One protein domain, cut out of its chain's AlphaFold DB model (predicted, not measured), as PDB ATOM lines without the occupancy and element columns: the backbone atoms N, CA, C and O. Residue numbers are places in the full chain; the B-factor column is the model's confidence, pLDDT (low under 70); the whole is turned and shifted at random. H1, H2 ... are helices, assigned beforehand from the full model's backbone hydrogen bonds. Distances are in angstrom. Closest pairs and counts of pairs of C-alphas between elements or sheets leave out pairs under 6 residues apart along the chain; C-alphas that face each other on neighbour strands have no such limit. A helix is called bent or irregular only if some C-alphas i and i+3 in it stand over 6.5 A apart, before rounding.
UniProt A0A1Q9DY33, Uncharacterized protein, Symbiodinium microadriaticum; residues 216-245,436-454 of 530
ATOM      1  N   GLU A 216      86.718 103.756  69.497       84.56
ATOM      2  CA  GLU A 216      85.681 103.195  70.376       84.56
ATOM      3  C   GLU A 216      86.283 102.640  71.678       84.56
ATOM      4  O   GLU A 216      85.763 102.894  72.762       84.56
ATOM      5  N   LEU A 217      87.434 101.960  71.611       83.00
ATOM      6  CA  LEU A 217      88.165 101.485  72.789       83.00
ATOM      7  C   LEU A 217      88.677 102.632  73.663       83.00
ATOM      8  O   LEU A 217      88.723 102.491  74.886       83.00
ATOM      9  N   ARG A 218      89.083 103.755  73.067       84.00
ATOM     10  CA  ARG A 218      89.507 104.942  73.815       84.00
ATOM     11  C   ARG A 218      88.323 105.616  74.503       84.00
ATOM     12  O   ARG A 218      88.409 105.883  75.696       84.00
ATOM     13  N   GLU A 219      87.222 105.818  73.788       88.00
ATOM     14  CA  GLU A 219      85.985 106.381  74.342       88.00
ATOM     15  C   GLU A 219      85.440 105.495  75.480       88.00
ATOM     16  O   GLU A 219      85.043 106.001  76.530       88.00
ATOM     17  N   LEU A 220      85.513 104.166  75.336       88.94
ATOM     18  CA  LEU A 220      85.151 103.221  76.394       88.94
ATOM     19  C   LEU A 220      86.087 103.316  77.608       88.94
ATOM     20  O   LEU A 220      85.609 103.312  78.741       88.94
ATOM     21  N   LYS A 221      87.406 103.416  77.398       86.88
ATOM     22  CA  LYS A 221      88.376 103.606  78.492       86.88
ATOM     23  C   LYS A 221      88.097 104.890  79.265       86.88
ATOM     24  O   LYS A 221      88.022 104.843  80.488       86.88
ATOM     25  N   GLU A 222      87.874 105.995  78.560       89.38
ATOM     26  CA  GLU A 222      87.535 107.285  79.163       89.38
ATOM     27  C   GLU A 222      86.206 107.205  79.941       89.38
ATOM     28  O   GLU A 222      86.110 107.711  81.061       89.38
ATOM     29  N   ALA A 223      85.197 106.500  79.416       91.25
ATOM     30  CA  ALA A 223      83.931 106.275  80.116       91.25
ATOM     31  C   ALA A 223      84.095 105.426  81.391       91.25
ATOM     32  O   ALA A 223      83.512 105.750  82.428       91.25
ATOM     33  N   VAL A 224      84.903 104.362  81.346       91.19
ATOM     34  CA  VAL A 224      85.200 103.501  82.505       91.19
ATOM     35  C   VAL A 224      86.010 104.257  83.561       91.19
ATOM     36  O   VAL A 224      85.714 104.153  84.751       91.19
ATOM     37  N   GLU A 225      86.985 105.064  83.151       89.00
ATOM     38  CA  GLU A 225      87.769 105.926  84.038       89.00
ATOM     39  C   GLU A 225      86.882 106.981  84.717       89.00
ATOM     40  O   GLU A 225      86.941 107.165  85.937       89.00
ATOM     41  N   ALA A 226      85.995 107.628  83.954       90.12
ATOM     42  CA  ALA A 226      85.025 108.580  84.481       90.12
ATOM     43  C   ALA A 226      84.055 107.919  85.472       90.12
ATOM     44  O   ALA A 226      83.803 108.473  86.545       90.12
ATOM     45  N   MET A 227      83.554 106.723  85.152       94.25
ATOM     46  CA  MET A 227      82.690 105.945  86.037       94.25
ATOM     47  C   MET A 227      83.418 105.559  87.323       94.25
ATOM     48  O   MET A 227      82.891 105.781  88.408       94.25
ATOM     49  N   GLY A 228      84.656 105.074  87.221       92.75
ATOM     50  CA  GLY A 228      85.477 104.733  88.375       92.75
ATOM     51  C   GLY A 228      85.723 105.937  89.288       92.75
ATOM     52  O   GLY A 228      85.510 105.858  90.499       92.75
ATOM     53  N   ARG A 229      86.084 107.096  88.722       92.12
ATOM     54  CA  ARG A 229      86.241 108.345  89.489       92.12
ATOM     55  C   ARG A 229      84.929 108.801  90.131       92.12
ATOM     56  O   ARG A 229      84.946 109.286  91.262       92.12
ATOM     57  N   LEU A 230      83.798 108.649  89.440       94.19
ATOM     58  CA  LEU A 230      82.480 108.966  89.987       94.19
ATOM     59  C   LEU A 230      82.119 108.035  91.156       94.19
ATOM     60  O   LEU A 230      81.685 108.520  92.198       94.19
ATOM     61  N   SER A 231      82.368 106.730  91.029       93.69
ATOM     62  CA  SER A 231      82.169 105.753  92.105       93.69
ATOM     63  C   SER A 231      83.014 106.073  93.340       93.69
ATOM     64  O   SER A 231      82.500 106.000  94.452       93.69
ATOM     65  N   LEU A 232      84.272 106.504  93.172       92.75
ATOM     66  CA  LEU A 232      85.105 106.947  94.300       92.75
ATOM     67  C   LEU A 232      84.533 108.182  95.003       92.75
ATOM     68  O   LEU A 232      84.550 108.244  96.228       92.75
ATOM     69  N   ARG A 233      83.985 109.145  94.251       92.62
ATOM     70  CA  ARG A 233      83.310 110.313  94.845       92.62
ATOM     71  C   ARG A 233      82.050 109.915  95.609       92.62
ATOM     72  O   ARG A 233      81.778 110.492  96.657       92.62
ATOM     73  N   PHE A 234      81.287 108.944  95.105       93.12
ATOM     74  CA  PHE A 234      80.129 108.421  95.830       93.12
ATOM     75  C   PHE A 234      80.530 107.707  97.119       93.12
ATOM     76  O   PHE A 234      79.873 107.922  98.132       93.12
ATOM     77  N   GLU A 235      81.615 106.932  97.112       92.12
ATOM     78  CA  GLU A 235      82.152 106.300  98.322       92.12
ATOM     79  C   GLU A 235      82.587 107.345  99.360       92.12
ATOM     80  O   GLU A 235      82.248 107.228 100.536       92.12
ATOM     81  N   ASP A 236      83.298 108.395  98.935       91.38
ATOM     82  CA  ASP A 236      83.723 109.471  99.835       91.38
ATOM     83  C   ASP A 236      82.503 110.204 100.432       91.38
ATOM     84  O   ASP A 236      82.452 110.436 101.641       91.38
ATOM     85  N   ASN A 237      81.481 110.494  99.616       91.06
ATOM     86  CA  ASN A 237      80.222 111.085 100.082       91.06
ATOM     87  C   ASN A 237      79.471 110.160 101.050       91.06
ATOM     88  O   ASN A 237      78.962 110.618 102.072       91.06
ATOM     89  N   PHE A 238      79.421 108.860 100.756       89.50
ATOM     90  CA  PHE A 238      78.813 107.865 101.634       89.50
ATOM     91  C   PHE A 238      79.545 107.801 102.979       89.50
ATOM     92  O   PHE A 238      78.907 107.813 104.030       89.50
ATOM     93  N   GLY A 239      80.880 107.844 102.958       88.94
ATOM     94  CA  GLY A 239      81.705 107.895 104.160       88.94
ATOM     95  C   GLY A 239      81.414 109.110 105.042       88.94
ATOM     96  O   GLY A 239      81.430 108.974 106.263       88.94
ATOM     97  N   VAL A 240      81.105 110.272 104.453       90.19
ATOM     98  CA  VAL A 240      80.668 111.464 105.201       90.19
ATOM     99  C   VAL A 240      79.291 111.245 105.826       90.19
ATOM    100  O   VAL A 240      79.126 111.503 107.012       90.19
ATOM    101  N   MET A 241      78.322 110.709 105.076       89.19
ATOM    102  CA  MET A 241      76.974 110.433 105.603       89.19
ATOM    103  C   MET A 241      76.974 109.403 106.745       89.19
ATOM    104  O   MET A 241      76.174 109.502 107.679       89.19
ATOM    105  N   SER A 242      77.885 108.430 106.702       89.44
ATOM    106  CA  SER A 242      78.073 107.458 107.783       89.44
ATOM    107  C   SER A 242      78.528 108.101 109.098       89.44
ATOM    108  O   SER A 242      78.239 107.550 110.159       89.44
ATOM    109  N   LEU A 243      79.198 109.261 109.083       89.00
ATOM    110  CA  LEU A 243      79.655 109.916 110.320       89.00
ATOM    111  C   LEU A 243      78.503 110.349 111.224       89.00
ATOM    112  O   LEU A 243      78.657 110.317 112.441       89.00
ATOM    113  N   ASP A 244      77.363 110.688 110.627       89.19
ATOM    114  CA  ASP A 244      76.190 111.202 111.336       89.19
ATOM    115  C   ASP A 244      75.165 110.109 111.671       89.19
ATOM    116  O   ASP A 244      74.114 110.395 112.243       89.19
ATOM    117  N   THR A 245      75.428 108.853 111.292       90.88
ATOM    118  CA  THR A 245      74.446 107.762 111.428       90.88
ATOM    119  C   THR A 245      75.020 106.463 111.988       90.88
ATOM    120  O   THR A 245      74.269 105.673 112.562       90.88
ATOM    121  N   ALA A 436      87.296 100.244  97.133       89.94
ATOM    122  CA  ALA A 436      87.507 101.600  96.627       89.94
ATOM    123  C   ALA A 436      89.004 101.951  96.544       89.94
ATOM    124  O   ALA A 436      89.459 102.510  95.553       89.94
ATOM    125  N   LYS A 437      89.816 101.534  97.526       91.44
ATOM    126  CA  LYS A 437      91.286 101.682  97.469       91.44
ATOM    127  C   LYS A 437      91.939 100.849  96.366       91.44
ATOM    128  O   LYS A 437      93.029 101.182  95.904       91.44
ATOM    129  N   HIS A 438      91.355  99.711  96.000       90.06
ATOM    130  CA  HIS A 438      91.835  98.909  94.879       90.06
ATOM    131  C   HIS A 438      91.471  99.559  93.542       90.06
ATOM    132  O   HIS A 438      92.340  99.700  92.689       90.06
ATOM    133  N   LEU A 439      90.235 100.038  93.405       91.44
ATOM    134  CA  LEU A 439      89.760 100.751  92.223       91.44
ATOM    135  C   LEU A 439      90.544 102.049  91.980       91.44
ATOM    136  O   LEU A 439      90.960 102.303  90.856       91.44
ATOM    137  N   ASP A 440      90.838 102.815  93.031       90.81
ATOM    138  CA  ASP A 440      91.704 104.000  92.960       90.81
ATOM    139  C   ASP A 440      93.101 103.652  92.419       90.81
ATOM    140  O   ASP A 440      93.601 104.298  91.500       90.81
ATOM    141  N   ARG A 441      93.695 102.548  92.894       89.94
ATOM    142  CA  ARG A 441      94.968 102.044  92.354       89.94
ATOM    143  C   ARG A 441      94.860 101.641  90.881       89.94
ATOM    144  O   ARG A 441      95.767 101.953  90.118       89.94
ATOM    145  N   LEU A 442      93.780 100.972  90.469       88.25
ATOM    146  CA  LEU A 442      93.572 100.589  89.066       88.25
ATOM    147  C   LEU A 442      93.436 101.813  88.152       88.25
ATOM    148  O   LEU A 442      94.049 101.844  87.089       88.25
ATOM    149  N   ILE A 443      92.696 102.838  88.582       88.06
ATOM    150  CA  ILE A 443      92.542 104.093  87.832       88.06
ATOM    151  C   ILE A 443      93.885 104.813  87.696       88.06
ATOM    152  O   ILE A 443      94.239 105.231  86.600       88.06
ATOM    153  N   GLN A 444      94.682 104.880  88.768       85.56
ATOM    154  CA  GLN A 444      96.015 105.492  88.720       85.56
ATOM    155  C   GLN A 444      96.959 104.786  87.733       85.56
ATOM    156  O   GLN A 444      97.757 105.449  87.073       85.56
ATOM    157  N   VAL A 445      96.864 103.457  87.602       82.56
ATOM    158  CA  VAL A 445      97.647 102.684  86.620       82.56
ATOM    159  C   VAL A 445      97.169 102.943  85.186       82.56
ATOM    160  O   VAL A 445      98.005 103.028  84.285       82.56
ATOM    161  N   MET A 446      95.857 103.110  84.968       73.62
ATOM    162  CA  MET A 446      95.309 103.482  83.654       73.62
ATOM    163  C   MET A 446      95.742 104.892  83.227       73.62
ATOM    164  O   MET A 446      96.154 105.074  82.082       73.62
ATOM    165  N   ASP A 447      95.726 105.860  84.151       70.75
ATOM    166  CA  ASP A 447      96.115 107.257  83.899       70.75
ATOM    167  C   ASP A 447      97.599 107.398  83.510       70.75
ATOM    168  O   ASP A 447      97.973 108.297  82.755       70.75
ATOM    169  N   GLN A 448      98.464 106.505  84.003       68.75
ATOM    170  CA  GLN A 448      99.907 106.531  83.731       68.75
ATOM    171  C   GLN A 448     100.291 105.925  82.370       68.75
ATOM    172  O   GLN A 448     101.475 105.866  82.039       68.75
ATOM    173  N   GLY A 449      99.324 105.472  81.562       57.62
ATOM    174  CA  GLY A 449      99.583 104.915  80.229       57.62
ATOM    175  C   GLY A 449     100.347 103.586  80.237       57.62
ATOM    176  O   GLY A 449     100.643 103.033  79.177       57.62
ATOM    177  N   THR A 450     100.644 103.038  81.417       50.75
ATOM    178  CA  THR A 450     101.109 101.665  81.576       50.75
ATOM    179  C   THR A 450      99.988 100.737  81.151       50.75
ATOM    180  O   THR A 450      98.919 100.713  81.760       50.75
ATOM    181  N   LEU A 451     100.244 100.007  80.064       44.38
ATOM    182  CA  LEU A 451      99.420  98.910  79.577       44.38
ATOM    183  C   LEU A 451      98.845  98.141  80.769       44.38
ATOM    184  O   LEU A 451      99.593  97.730  81.658       44.38
ATOM    185  N   TRP A 452      97.522  97.956  80.756       43.62
ATOM    186  CA  TRP A 452      96.837  96.873  81.460       43.62
ATOM    187  C   TRP A 452      97.812  95.695  81.626       43.62
ATOM    188  O   TRP A 452      98.360  95.267  80.600       43.62
ATOM    189  N   PRO A 453      98.098  95.188  82.845       42.62
ATOM    190  CA  PRO A 453      98.919  93.993  82.952       42.62
ATOM    191  C   PRO A 453      98.206  92.940  82.117       42.62
ATOM    192  O   PRO A 453      97.062  92.629  82.417       42.62
ATOM    193  N   LEU A 454      98.830  92.496  81.022       42.97
ATOM    194  CA  LEU A 454      98.306  91.589  79.997       42.97
ATOM    195  C   LEU A 454      97.972  90.200  80.579       42.97
ATOM    196  O   LEU A 454      98.447  89.180  80.100       42.97
TER     197      LEU A 454
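This is residues 216 to 245 and 436 to 454 of the 530 residues of an uncharacterized protein of Symbiodinium microadriaticum (UniProt A0A1Q9DY33). Picture one long straight helix, H1, with a much shorter helix, H2, packed on its middle stretch, the two side by side and running opposite ways. The far end of H1 sticks out with residues 237 to 245, and after H2 a tail with no named element, residues 448 to 454, ends the printed part. The printed part has 49 residues with two named helices, H1 then H2, and no named strand; the class is all helix. The whole is loose, with a radius of gyration of the C-alphas of 13.4 A, and it is a rod spanning 42 by 20 by 14 A.

Begin with H1, residues 216 to 243, and look at its residues 225 to 235, which alone touch H2, residues 436 to 447. There you will find 10 pairs of C-alphas within 8 A, the closest being those of Leu 232 and Ala 436, 6.3 A apart. The two helices run opposite ways at a shallow tilt of 31 degrees, with their centres 10.5 A apart. Residues 237 to 245, of which 237 to 243 belong to H1, stand free. In H2 every O i to N i+4 pair is within hydrogen-bond range, and in H1 23 of 24 are.

Find C-alpha 216 at (85.681, 103.195, 70.376); from there H1 runs 41.0 A to C-alpha 243 at (79.655, 109.916, 110.320). Then find C-alpha 436 at (87.507, 101.600, 96.627), where H2 begins; it runs 16.4 A to C-alpha 447 at (96.115, 107.257, 83.899). Neither helix is bent.

The two C-alphas farthest apart are those of Asp 244 and Leu 454, at 43.1 A. The link from H1 to H2 is across the cut: residues 246 to 435 are not printed, and C-alphas 245 and 436 are 20.7 A apart. The mean pLDDT of the printed part is 83.4; look for low confidence, under 70, at residues 448 to 454.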